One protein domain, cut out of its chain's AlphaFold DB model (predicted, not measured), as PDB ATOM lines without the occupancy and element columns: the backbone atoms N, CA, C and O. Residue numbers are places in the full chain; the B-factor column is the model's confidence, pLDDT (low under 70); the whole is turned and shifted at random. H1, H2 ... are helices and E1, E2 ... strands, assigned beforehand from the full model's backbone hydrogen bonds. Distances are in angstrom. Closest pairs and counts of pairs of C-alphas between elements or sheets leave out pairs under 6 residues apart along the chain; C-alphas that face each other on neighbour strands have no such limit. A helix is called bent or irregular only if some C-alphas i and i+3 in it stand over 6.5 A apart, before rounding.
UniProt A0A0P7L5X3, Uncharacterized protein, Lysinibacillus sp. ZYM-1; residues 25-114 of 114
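Overview. This is residues 25 to 114 of the 114 residues of an uncharacterized protein of Lysinibacillus sp. ZYM-1 (UniProt A0A0P7L5X3). A strongly twisted antiparallel sheet of four strands curls round helix H1 on one face, and a second helix, H2, packs on the opposite face over E2 and E3. H1 sits in the curl of the sheet, with most of its contacts to E4, while H2 runs slantwise across the strands and is apart from H1. The printed part has 90 residues, with two named helices and four named strands in the order H1, E1, E2, E3, E4, H2; the sheet's order is E1, E2, E3, E4, and the class is mixed, helices and strands. The whole is compact, with a radius of gyration of the C-alphas of 13.3 A and spans of 42 by 28 by 18 A.

Arrangement. Begin with the sheet, made of E1, residues 48 to 54, E2, residues 60 to 67, E3, residues 73 to 84, and E4, residues 87 to 92. It is a meander, each strand the antiparallel neighbour of the one before, and E1 and E4 are its edge strands. Look first at the hairpin of E1 and E2, whose directions stand at 156 degrees; N 51 and O 64 are 2.8 A apart, within hydrogen-bond range, and so are N 49 and O 66, at 2.7 A. In the hairpin of E2 and E3, at 148 degrees, you will find N 63 and O 77 within hydrogen-bond range at 2.8 A. In the hairpin of E3 and E4, at 138 degrees, N 82 and O 89 are within range at 2.9 A. From edge to edge the strands' lines turn by 75 degrees and the way across the sheet turns by 89 degrees. Now look at H1, residues 30 to 41, which is on the sheet. Its closest C-alphas to E4 are those of Arg 30 and Trp 88, 6.0 A apart. H1 is near E1 and near E2, with 5 pairs of C-alphas within 10 A in each case. On the opposite face, H2, residues 99 to 112, is on the sheet at a height over the sheet of 9.2 A. It lies over E2 and E3, and on the local plane its line and that of E2 stand at 51 degrees, slantwise to the strands. The closest C-alphas of H2 and E3 are those of Ile 106 and Ile 73, 5.9 A apart. E1 and E4 are apart. In H1 and H2 every O i to N i+4 pair is within hydrogen-bond range. Before H1, residues 26 to 27 make a short antiparallel pairing with residues 88 to 89 of E4.

Along the chain. Find C-alpha 73 at (24.383, 135.848, 7.631); from there E3, the longest strand by residues, runs 31.4 A to C-alpha 84. Of the other strands, E2 covers 23.3 A from C-alpha 60 of Val 60 to C-alpha 67 of Thr 67, E1 19.3 A from Gln 48 to Glu 54, and E4 16.7 A from Gly 87 to Val 92. H1 begins at C-alpha 30, at (30.059, 155.757, 16.475), and is 16.5 A long to His 41. H2 runs 19.8 A from Val 99 to C-alpha 112, at (21.512, 131.488, 17.625). Neither helix is bent.

Size, cuts and confidence. The two C-alphas farthest apart are those of Ile 85 and Lys 114, at 42.5 A. The printed part has no cut and ends at residue 114, the chain's last. The links E1 to E2, E2 to E3 and E3 to E4 are tight; H1 to E1 and E4 to H2, with 6 residues each, are short, and no link is long. The mean pLDDT of the printed part is 72.9, and 23 residues are under 70, among them residues 42 to 48 and residues 92 to 99.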
ATOM      1  N   ARG A  25      38.101 160.344   7.398       68.75
ATOM      2  CA  ARG A  25      36.778 160.843   7.789       68.75
ATOM      3  C   ARG A  25      36.584 160.660   9.290       68.75
ATOM      4  O   ARG A  25      36.751 159.560   9.816       68.75
ATOM      5  N   TYR A  26      36.238 161.755   9.959       75.62
ATOM      6  CA  TYR A  26      35.914 161.778  11.380       75.62
ATOM      7  C   TYR A  26      34.409 161.960  11.557       75.62
ATOM      8  O   TYR A  26      33.792 162.795  10.896       75.62
ATOM      9  N   PHE A  27      33.834 161.196  12.475       77.56
ATOM     10  CA  PHE A  27      32.414 161.187  12.784       77.56
ATOM     11  C   PHE A  27      32.192 161.605  14.226       77.56
ATOM     12  O   PHE A  27      32.905 161.193  15.139       77.56
ATOM     13  N   PHE A  28      31.156 162.405  14.448       73.75
ATOM     14  CA  PHE A  28      30.805 162.856  15.790       73.75
ATOM     15  C   PHE A  28      30.344 161.700  16.696       73.75
ATOM     16  O   PHE A  28      30.604 161.711  17.899       73.75
ATOM     17  N   SER A  29      29.714 160.669  16.122       77.19
ATOM     18  CA  SER A  29      29.267 159.475  16.840       77.19
ATOM     19  C   SER A  29      29.720 158.187  16.155       77.19
ATOM     20  O   SER A  29      29.994 158.156  14.953       77.19
ATOM     21  N   ARG A  30      29.766 157.112  16.946       74.00
ATOM     22  CA  ARG A  30      30.059 155.757  16.475       74.00
ATOM     23  C   ARG A  30      29.034 155.291  15.439       74.00
ATOM     24  O   ARG A  30      29.415 154.783  14.391       74.00
ATOM     25  N   ASP A  31      27.751 155.520  15.706       77.06
ATOM     26  CA  ASP A  31      26.665 155.061  14.833       77.06
ATOM     27  C   ASP A  31      26.689 155.768  13.475       77.06
ATOM     28  O   ASP A  31      26.422 155.145  12.452       77.06
ATOM     29  N   LEU A  32      27.093 157.043  13.437       77.00
ATOM     30  CA  LEU A  32      27.302 157.767  12.181       77.00
ATOM     31  C   LEU A  32      28.466 157.183  11.373       77.00
ATOM     32  O   LEU A  32      28.344 157.052  10.159       77.00
ATOM     33  N   ALA A  33      29.564 156.807  12.035       76.56
ATOM     34  CA  ALA A  33      30.713 156.184  11.378       76.56
ATOM     35  C   ALA A  33      30.350 154.827  10.758       76.56
ATOM     36  O   ALA A  33      30.715 154.537   9.620       76.56
ATOM     37  N   ILE A  34      29.593 154.019  11.504       76.50
ATOM     38  CA  ILE A  34      29.065 152.730  11.048       76.50
ATOM     39  C   ILE A  34      28.122 152.932   9.864       76.50
ATOM     40  O   ILE A  34      28.288 152.284   8.836       76.50
ATOM     41  N   ASN A  35      27.164 153.850   9.982       77.19
ATOM     42  CA  ASN A  35      26.164 154.090   8.949       77.19
ATOM     43  C   ASN A  35      26.778 154.628   7.644       77.19
ATOM     44  O   ASN A  35      26.374 154.218   6.557       77.19
ATOM     45  N   ASP A  36      27.783 155.506   7.728       79.31
ATOM     46  CA  ASP A  36      28.511 155.996   6.549       79.31
ATOM     47  C   ASP A  36      29.307 154.873   5.872       79.31
ATOM     48  O   ASP A  36      29.248 154.723   4.650       79.31
ATOM     49  N   TYR A  37      29.990 154.030   6.656       76.69
ATOM     50  CA  TYR A  37      30.696 152.864   6.122       76.69
ATOM     51  C   TYR A  37      29.742 151.889   5.446       76.69
ATOM     52  O   TYR A  37      30.012 151.444   4.330       76.69
ATOM     53  N   ILE A  38      28.604 151.624   6.090       76.12
ATOM     54  CA  ILE A  38      27.546 150.784   5.547       76.12
ATOM     55  C   ILE A  38      27.090 151.308   4.191       76.12
ATOM     56  O   ILE A  38      27.096 150.573   3.214       76.12
ATOM     57  N   THR A  39      26.754 152.597   4.135       75.94
ATOM     58  CA  THR A  39      26.226 153.250   2.932       75.94
ATOM     59  C   THR A  39      27.232 153.246   1.780       75.94
ATOM     60  O   THR A  39      26.840 153.246   0.616       75.94
ATOM     61  N   GLN A  40      28.532 153.255   2.084       75.06
ATOM     62  CA  GLN A  40      29.591 153.260   1.075       75.06
ATOM     63  C   GLN A  40      29.998 151.873   0.587       75.06
ATOM     64  O   GLN A  40      30.351 151.729  -0.580       75.06
ATOM     65  N   HIS A  41      30.021 150.882   1.478       71.81
ATOM     66  CA  HIS A  41      30.567 149.553   1.183       71.81
ATOM     67  C   HIS A  41      29.486 148.521   0.887       71.81
ATOM     68  O   HIS A  41      29.762 147.512   0.240       71.81
ATOM     69  N   PHE A  42      28.257 148.780   1.319       68.94
ATOM     70  CA  PHE A  42      27.116 147.936   1.033       68.94
ATOM     71  C   PHE A  42      26.098 148.736   0.241       68.94
ATOM     72  O   PHE A  42      25.794 149.890   0.541       68.94
ATOM     73  N   ASN A  43      25.557 148.103  -0.796       67.94
ATOM     74  CA  ASN A  43      24.388 148.650  -1.457       67.94
ATOM     75  C   ASN A  43      23.286 148.703  -0.406       67.94
ATOM     76  O   ASN A  43      22.965 147.670   0.177       67.94
ATOM     77  N   ASN A  44      22.767 149.905  -0.153       60.38
ATOM     78  CA  ASN A  44      21.741 150.212   0.841       60.38
ATOM     79  C   ASN A  44      20.382 149.613   0.432       60.38
ATOM     80  O   ASN A  44      19.389 150.307   0.218       60.38
ATOM     81  N   ASP A  45      20.376 148.305   0.213       66.56
ATOM     82  CA  ASP A  45      19.202 147.514  -0.041       66.56
ATOM     83  C   ASP A  45      18.430 147.447   1.272       66.56
ATOM     84  O   ASP A  45      18.900 146.899   2.266       66.56
ATOM     85  N   SER A  46      17.227 148.013   1.276       65.06
ATOM     86  CA  SER A  46      16.296 147.957   2.409       65.06
ATOM     87  C   SER A  46      15.953 146.527   2.861       65.06
ATOM     88  O   SER A  46      15.388 146.328   3.942       65.06
ATOM     89  N   ALA A  47      16.281 145.522   2.042       65.19
ATOM     90  CA  ALA A  47      16.218 144.117   2.391       65.19
ATOM     91  C   ALA A  47      17.451 143.620   3.161       65.19
ATOM     92  O   ALA A  47      17.492 142.439   3.471       65.19
ATOM     93  N   GLN A  48      18.445 144.443   3.497       69.19
ATOM     94  CA  GLN A  48      19.594 144.049   4.317       69.19
ATOM     95  C   GLN A  48      19.468 144.602   5.741       69.19
ATOM     96  O   GLN A  48      19.139 145.760   5.974       69.19
ATOM     97  N   LEU A  49      19.707 143.728   6.710       73.31
ATOM     98  CA  LEU A  49      19.855 144.018   8.126       73.31
ATOM     99  C   LEU A  49      21.335 143.913   8.464       73.31
ATOM    100  O   LEU A  49      22.011 142.981   8.025       73.31
ATOM    101  N   ILE A  50      21.825 144.872   9.238       71.75
ATOM    102  CA  ILE A  50      23.239 144.969   9.574       71.75
ATOM    103  C   ILE A  50      23.355 144.949  11.082       71.75
ATOM    104  O   ILE A  50      22.753 145.766  11.776       71.75
ATOM    105  N   GLU A  51      24.111 143.979  11.562       74.06
ATOM    106  CA  GLU A  51      24.371 143.750  12.966       74.06
ATOM    107  C   GLU A  51      25.843 144.030  13.244       74.06
ATOM    108  O   GLU A  51      26.725 143.699  12.452       74.06
ATOM    109  N   VAL A  52      26.108 144.715  14.350       74.94
ATOM    110  CA  VAL A  52      27.457 145.134  14.726       74.94
ATOM    111  C   VAL A  52      27.865 144.309  15.928       74.94
ATOM    112  O   VAL A  52      27.315 144.486  17.012       74.94
ATOM    113  N   VAL A  53      28.838 143.428  15.735       74.88
ATOM    114  CA  VAL A  53      29.407 142.616  16.804       74.88
ATOM    115  C   VAL A  53      30.720 143.238  17.250       74.88
ATOM    116  O   VAL A  53      31.654 143.424  16.467       74.88
ATOM    117  N   GLU A  54      30.779 143.590  18.527       72.62
ATOM    118  CA  GLU A  54      31.996 144.086  19.158       72.62
ATOM    119  C   GLU A  54      32.890 142.910  19.541       72.62
ATOM    120  O   GLU A  54      32.403 141.864  19.973       72.62
ATOM    121  N   THR A  55      34.200 143.081  19.390       71.06
ATOM    122  CA  THR A  55      35.162 142.060  19.814       71.06
ATOM    123  C   THR A  55      35.873 142.447  21.093       71.06
ATOM    124  O   THR A  55      35.916 143.609  21.489       71.06
ATOM    125  N   ASP A  56      36.451 141.440  21.734       64.88
ATOM    126  CA  ASP A  56      37.372 141.578  22.858       64.88
ATOM    127  C   ASP A  56      38.671 142.303  22.467       64.88
ATOM    128  O   ASP A  56      39.333 142.916  23.312       64.88
ATOM    129  N   ILE A  57      39.015 142.303  21.176       67.88
ATOM    130  CA  ILE A  57      40.059 143.153  20.614       67.88
ATOM    131  C   ILE A  57      39.553 144.597  20.631       67.88
ATOM    132  O   ILE A  57      38.735 145.018  19.812       67.88
ATOM    133  N   LYS A  58      40.070 145.363  21.596       66.56
ATOM    134  CA  LYS A  58      39.737 146.772  21.808       66.56
ATOM    135  C   LYS A  58      39.733 147.543  20.485       66.56
ATOM    136  O   LYS A  58      40.707 147.492  19.737       66.56
ATOM    137  N   ASP A  59      38.653 148.287  20.254       71.06
ATOM    138  CA  ASP A  59      38.466 149.160  19.092       71.06
ATOM    139  C   ASP A  59      38.304 148.415  17.739       71.06
ATOM    140  O   ASP A  59      38.378 149.045  16.680       71.06
ATOM    141  N   VAL A  60      38.044 147.096  17.743       73.31
ATOM    142  CA  VAL A  60      37.737 146.285  16.546       73.31
ATOM    143  C   VAL A  60      36.294 145.775  16.579       73.31
ATOM    144  O   VAL A  60      35.822 145.207  17.565       73.31
ATOM    145  N   TYR A  61      35.605 145.957  15.455       77.06
ATOM    146  CA  TYR A  61      34.195 145.656  15.259       77.06
ATOM    147  C   TYR A  61      34.017 144.793  14.007       77.06
ATOM    148  O   TYR A  61      34.633 145.038  12.968       77.06
ATOM    149  N   TYR A  62      33.136 143.802  14.098       77.94
ATOM    150  CA  TYR A  62      32.709 142.986  12.971       77.94
ATOM    151  C   TYR A  62      31.293 143.397  12.585       77.94
ATOM    152  O   TYR A  62      30.356 143.311  13.371       77.94
ATOM    153  N   LEU A  63      31.147 143.870  11.356       78.06
ATOM    154  CA  LEU A  63      29.859 144.155  10.744       78.06
ATOM    155  C   LEU A  63      29.367 142.873  10.084       78.06
ATOM    156  O   LEU A  63      29.987 142.405   9.129       78.06
ATOM    157  N   LEU A  64      28.282 142.307  10.598       78.62
ATOM    158  CA  LEU A  64      27.599 141.143  10.049       78.62
ATOM    159  C   LEU A  64      26.400 141.625   9.231       78.62
ATOM    160  O   LEU A  64      25.597 142.425   9.707       78.62
ATOM    161  N   LEU A  65      26.259 141.142   8.000       76.31
ATOM    162  CA  LEU A  65      25.138 141.511   7.139       76.31
ATOM    163  C   LEU A  65      24.257 140.315   6.831       76.31
ATOM    164  O   LEU A  65      24.723 139.250   6.419       76.31
ATOM    165  N   ARG A  66      22.954 140.533   6.961       76.25
ATOM    166  CA  ARG A  66      21.905 139.535   6.789       76.25
ATOM    167  C   ARG A  66      20.828 140.070   5.862       76.25
ATOM    168  O   ARG A  66      20.446 141.225   5.960       76.25
ATOM    169  N   THR A  67      20.250 139.231   5.014       74.31
ATOM    170  CA  THR A  67      19.031 139.614   4.285       74.31
ATOM    171  C   THR A  67      17.804 139.483   5.197       74.31
ATOM    172  O   THR A  67      17.651 138.513   5.934       74.31
ATOM    173  N   LYS A  68      16.902 140.459   5.169       69.56
ATOM    174  CA  LYS A  68      15.622 140.484   5.878       69.56
ATOM    175  C   LYS A  68      14.801 139.254   5.487       69.56
ATOM    176  O   LYS A  68      14.549 139.019   4.311       69.56
ATOM    177  N   GLY A  69      14.400 138.465   6.483       70.12
ATOM    178  CA  GLY A  69      13.715 137.183   6.279       70.12
ATOM    179  C   GLY A  69      14.644 135.975   6.105       70.12
ATOM    180  O   GLY A  69      14.155 134.853   6.082       70.12
ATOM    181  N   SER A  70      15.964 136.178   6.037       70.69
ATOM    182  CA  SER A  70      16.961 135.108   6.136       70.69
ATOM    183  C   SER A  70      17.398 134.932   7.589       70.69
ATOM    184  O   SER A  70      17.635 135.917   8.289       70.69
ATOM    185  N   SER A  71      17.549 133.685   8.033       72.06
ATOM    186  CA  SER A  71      18.240 133.336   9.284       72.06
ATOM    187  C   SER A  71      19.752 133.159   9.096       72.06
ATOM    188  O   SER A  71      20.455 132.865  10.055       72.06
ATOM    189  N   VAL A  72      20.255 133.348   7.871       72.75
ATOM    190  CA  VAL A  72      21.661 133.158   7.495       72.75
ATOM    191  C   VAL A  72      22.333 134.505   7.252       72.75
ATOM    192  O   VAL A  72      21.813 135.332   6.495       72.75
ATOM    193  N   ILE A  73      23.497 134.704   7.875       79.56
ATOM    194  CA  ILE A  73      24.383 135.848   7.631       79.56
ATOM    195  C   ILE A  73      25.152 135.621   6.327       79.56
ATOM    196  O   ILE A  73      25.748 134.567   6.120       79.56
ATOM    197  N   ASN A  74      25.141 136.623   5.449       68.50
ATOM    198  CA  ASN A  74      25.655 136.518   4.084       68.50
ATOM    199  C   ASN A  74      27.080 137.059   3.927       68.50
ATOM    200  O   ASN A  74      27.798 136.622   3.030       68.50
ATOM    201  N   THR A  75      27.492 138.032   4.743       71.12
ATOM    202  CA  THR A  75      28.839 138.614   4.652       71.12
ATOM    203  C   THR A  75      29.273 139.268   5.961       71.12
ATOM    204  O   THR A  75      28.437 139.631   6.793       71.12
ATOM    205  N   THR A  76      30.589 139.408   6.133       73.81
ATOM    206  CA  THR A  76      31.220 140.001   7.315       73.81
ATOM    207  C   THR A  76      32.352 140.942   6.932       73.81
ATOM    208  O   THR A  76      33.241 140.547   6.174       73.81
ATOM    209  N   SER A  77      32.379 142.138   7.516       73.94
ATOM    210  CA  SER A  77      33.477 143.098   7.358       73.94
ATOM    211  C   SER A  77      34.106 143.437   8.702       73.94
ATOM    212  O   SER A  77      33.410 143.791   9.649       73.94
ATOM    213  N   CYS A  78      35.434 143.357   8.772       76.06
ATOM    214  CA  CYS A  78      36.206 143.770   9.939       76.06
ATOM    215  C   CYS A  78      36.584 145.249   9.807       76.06
ATOM    216  O   CYS A  78      37.283 145.652   8.872       76.06
ATOM    217  N   VAL A  79      36.133 146.062  10.756       77.75
ATOM    218  CA  VAL A  79      36.438 147.489  10.820       77.75
ATOM    219  C   VAL A  79      37.000 147.826  12.190       77.75
ATOM    220  O   VAL A  79      36.517 147.375  13.220       77.75
ATOM    221  N   SER A  80      38.044 148.642  12.216       76.88
ATOM    222  CA  SER A  80      38.525 149.257  13.450       76.88
ATOM    223  C   SER A  80      37.912 150.639  13.604       76.88
ATOM    224  O   SER A  80      37.845 151.396  12.633       76.88
ATOM    225  N   MET A  81      37.496 150.987  14.819       76.88
ATOM    226  CA  MET A  81      37.033 152.332  15.144       76.88
ATOM    227  C   MET A  81      37.876 152.917  16.251       76.88
ATOM    228  O   MET A  81      37.874 152.429  17.372       76.88
ATOM    229  N   LYS A  82      38.549 154.020  15.958       78.38
ATOM    230  CA  LYS A  82      39.392 154.708  16.924       78.38
ATOM    231  C   LYS A  82      38.739 156.010  17.353       78.38
ATOM    232  O   LYS A  82      38.399 156.848  16.518       78.38
ATOM    233  N   LYS A  83      38.627 156.231  18.663       77.94
ATOM    234  CA  LYS A  83      38.275 157.548  19.197       77.94
ATOM    235  C   LYS A  83      39.496 158.471  19.140       77.94
ATOM    236  O   LYS A  83      40.563 158.152  19.657       77.94
ATOM    237  N   THR A  84      39.326 159.626  18.518       76.31
ATOM    238  CA  THR A  84      40.330 160.689  18.394       76.31
ATOM    239  C   THR A  84      39.813 161.979  19.030       76.31
ATOM    240  O   THR A  84      38.643 162.071  19.407       76.31
ATOM    241  N   ILE A  85      40.668 163.002  19.125       77.81
ATOM    242  CA  ILE A  85      40.267 164.343  19.590       77.81
ATOM    243  C   ILE A  85      39.223 165.004  18.674       77.81
ATOM    244  O   ILE A  85      38.497 165.885  19.119       77.81
ATOM    245  N   PHE A  86      39.130 164.561  17.417       75.44
ATOM    246  CA  PHE A  86      38.192 165.072  16.415       75.44
ATOM    247  C   PHE A  86      36.906 164.237  16.311       75.44
ATOM    248  O   PHE A  86      36.024 164.574  15.527       75.44
ATOM    249  N   GLY A  87      36.785 163.156  17.091       76.56
ATOM    250  CA  GLY A  87      35.654 162.229  17.047       76.56
ATOM    251  C   GLY A  87      36.071 160.797  16.719       76.56
ATOM    252  O   GLY A  87      37.223 160.403  16.905       76.56
ATOM    253  N   TRP A  88      35.122 159.998  16.251       79.12
ATOM    254  CA  TRP A  88      35.319 158.608  15.862       79.12
ATOM    255  C   TRP A  88      35.863 158.514  14.445       79.12
ATOM    256  O   TRP A  88      35.328 159.114  13.522       79.12
ATOM    257  N   GLN A  89      36.916 157.736  14.270       78.94
ATOM    258  CA  GLN A  89      37.477 157.420  12.969       78.94
ATOM    259  C   GLN A  89      37.220 155.947  12.688       78.94
ATOM    260  O   GLN A  89      37.620 155.104  13.491       78.94
ATOM    261  N   ILE A  90      36.583 155.640  11.559       76.69
ATOM    262  CA  ILE A  90      36.486 154.265  11.070       76.69
ATOM    263  C   ILE A  90      37.611 154.001  10.079       76.69
ATOM    264  O   ILE A  90      37.967 154.843   9.254       76.69
ATOM    265  N   SER A  91      38.213 152.832  10.178       73.25
ATOM    266  CA  SER A  91      39.211 152.360   9.233       73.25
ATOM    267  C   SER A  91      38.953 150.888   8.996       73.25
ATOM    268  O   SER A  91      38.708 150.146   9.950       73.25
ATOM    269  N   VAL A  92      39.004 150.457   7.736       68.50
ATOM    270  CA  VAL A  92      39.065 149.024   7.431       68.50
ATOM    271  C   VAL A  92      40.294 148.501   8.153       68.50
ATOM    272  O   VAL A  92      41.389 149.039   7.964       68.50
ATOM    273  N   SER A  93      40.091 147.556   9.071       63.62
ATOM    274  CA  SER A  93      41.186 147.160   9.942       63.62
ATOM    275  C   SER A  93      42.288 146.537   9.076       63.62
ATOM    276  O   SER A  93      41.988 145.655   8.271       63.62
ATOM    277  N   PRO A  94      43.554 146.978   9.196       48.84
ATOM    278  CA  PRO A  94      44.670 146.335   8.506       48.84
ATOM    279  C   PRO A  94      45.000 144.973   9.124       48.84
ATOM    280  O   PRO A  94      45.776 144.212   8.548       48.84
ATOM    281  N   ILE A  95      44.427 144.664  10.296       55.47
ATOM    282  CA  ILE A  95      44.419 143.314  10.846       55.47
ATOM    283  C   ILE A  95      43.703 142.464   9.806       55.47
ATOM    284  O   ILE A  95      42.509 142.659   9.573       55.47
ATOM    285  N   ALA A  96      44.454 141.570   9.155       56.69
ATOM    286  CA  ALA A  96      43.887 140.620   8.215       56.69
ATOM    287  C   ALA A  96      42.637 140.027   8.874       56.69
ATOM    288  O   ALA A  96      42.751 139.582  10.024       56.69
ATOM    289  N   PRO A  97      41.457 140.095   8.224       58.59
ATOM    290  CA  PRO A  97      40.249 139.536   8.799       58.59
ATOM    291  C   PRO A  97      40.605 138.123   9.229       58.59
ATOM    292  O   PRO A  97      41.072 137.332   8.407       58.59
ATOM    293  N   ASN A  98      40.505 137.842  10.531       67.00
ATOM    294  CA  ASN A  98      40.756 136.501  11.014       67.00
ATOM    295  C   ASN A  98      39.617 135.664  10.435       67.00
ATOM    296  O   ASN A  98      38.494 135.717  10.934       67.00
ATOM    297  N   VAL A  99      39.891 135.005   9.308       67.62
ATOM    298  CA  VAL A  99      38.883 134.317   8.495       67.62
ATOM    299  C   VAL A  99      38.162 133.277   9.345       67.62
ATOM    300  O   VAL A  99      36.946 133.131   9.231       67.62
ATOM    301  N   ASP A 100      38.890 132.634  10.259       74.62
ATOM    302  CA  ASP A 100      38.341 131.652  11.185       74.62
ATOM    303  C   ASP A 100      37.414 132.298  12.214       74.62
ATOM    304  O   ASP A 100      36.338 131.771  12.483       74.62
ATOM    305  N   PHE A 101      37.775 133.468  12.747       74.38
ATOM    306  CA  PHE A 101      36.924 134.201  13.684       74.38
ATOM    307  C   PHE A 101      35.683 134.796  13.005       74.38
ATOM    308  O   PHE A 101      34.582 134.691  13.536       74.38
ATOM    309  N   GLY A 102      35.829 135.357  11.802       73.88
ATOM    310  CA  GLY A 102      34.700 135.829  10.999       73.88
ATOM    311  C   GLY A 102      33.729 134.692  10.685       73.88
ATOM    312  O   GLY A 102      32.528 134.832  10.895       73.88
ATOM    313  N   LYS A 103      34.246 133.526  10.280       77.06
ATOM    314  CA  LYS A 103      33.438 132.321  10.073       77.06
ATOM    315  C   LYS A 103      32.779 131.837  11.364       77.06
ATOM    316  O   LYS A 103      31.597 131.515  11.348       77.06
ATOM    317  N   TYR A 104      33.515 131.811  12.474       80.88
ATOM    318  CA  TYR A 104      32.972 131.449  13.782       80.88
ATOM    319  C   TYR A 104      31.802 132.354  14.174       80.88
ATOM    320  O   TYR A 104      30.770 131.843  14.595       80.88
ATOM    321  N   LEU A 105      31.927 133.671  13.987       77.12
ATOM    322  CA  LEU A 105      30.850 134.623  14.254       77.12
ATOM    323  C   LEU A 105      29.628 134.371  13.364       77.12
ATOM    324  O   LEU A 105      28.515 134.307  13.878       77.12
ATOM    325  N   ILE A 106      29.825 134.162  12.055       79.62
ATOM    326  CA  ILE A 106      28.736 133.798  11.131       79.62
ATOM    327  C   ILE A 106      28.022 132.539  11.623       79.62
ATOM    328  O   ILE A 106      26.795 132.523  11.703       79.62
ATOM    329  N   ASP A 107      28.777 131.491  11.954       81.69
ATOM    330  CA  ASP A 107      28.232 130.202  12.370       81.69
ATOM    331  C   ASP A 107      27.527 130.289  13.732       81.69
ATOM    332  O   ASP A 107      26.485 129.657  13.920       81.69
ATOM    333  N   ALA A 108      28.078 131.047  14.682       80.25
ATOM    334  CA  ALA A 108      27.515 131.238  16.014       80.25
ATOM    335  C   ALA A 108      26.191 132.005  15.947       80.25
ATOM    336  O   ALA A 108      25.175 131.518  16.446       80.25
ATOM    337  N   GLU A 109      26.175 133.144  15.257       76.62
ATOM    338  CA  GLU A 109      24.972 133.966  15.129       76.62
ATOM    339  C   GLU A 109      23.908 133.283  14.256       76.62
ATOM    340  O   GLU A 109      22.735 133.241  14.618       76.62
ATOM    341  N   THR A 110      24.294 132.613  13.162       79.00
ATOM    342  CA  THR A 110      23.345 131.837  12.334       79.00
ATOM    343  C   THR A 110      22.696 130.687  13.119       79.00
ATOM    344  O   THR A 110      21.544 130.337  12.864       79.00
ATOM    345  N   LYS A 111      23.410 130.077  14.079       79.00
ATOM    346  CA  LYS A 111      22.850 129.039  14.965       79.00
ATOM    347  C   LYS A 111      21.960 129.615  16.061       79.00
ATOM    348  O   LYS A 111      20.957 128.988  16.371       79.00
ATOM    349  N   SER A 112      22.311 130.774  16.617       70.88
ATOM    350  CA  SER A 112      21.512 131.488  17.625       70.88
ATOM    351  C   SER A 112      20.119 131.879  17.101       70.88
ATOM    352  O   SER A 112      19.155 131.960  17.854       70.88
ATOM    353  N   LEU A 113      20.000 132.076  15.786       63.75
ATOM    354  CA  LEU A 113      18.763 132.473  15.109       63.75
ATOM    355  C   LEU A 113      17.798 131.316  14.766       63.75
ATOM    356  O   LEU A 113      16.734 131.591  14.207       63.75
ATOM    357  N   LYS A 114      18.163 130.052  15.025       58.66
ATOM    358  CA  LYS A 114      17.314 128.867  14.783       58.66
ATOM    359  C   LYS A 114      16.587 128.424  16.044       58.66
ATOM    360  O   LYS A 114      15.403 128.051  15.899       58.66
TER     361      LYS A 114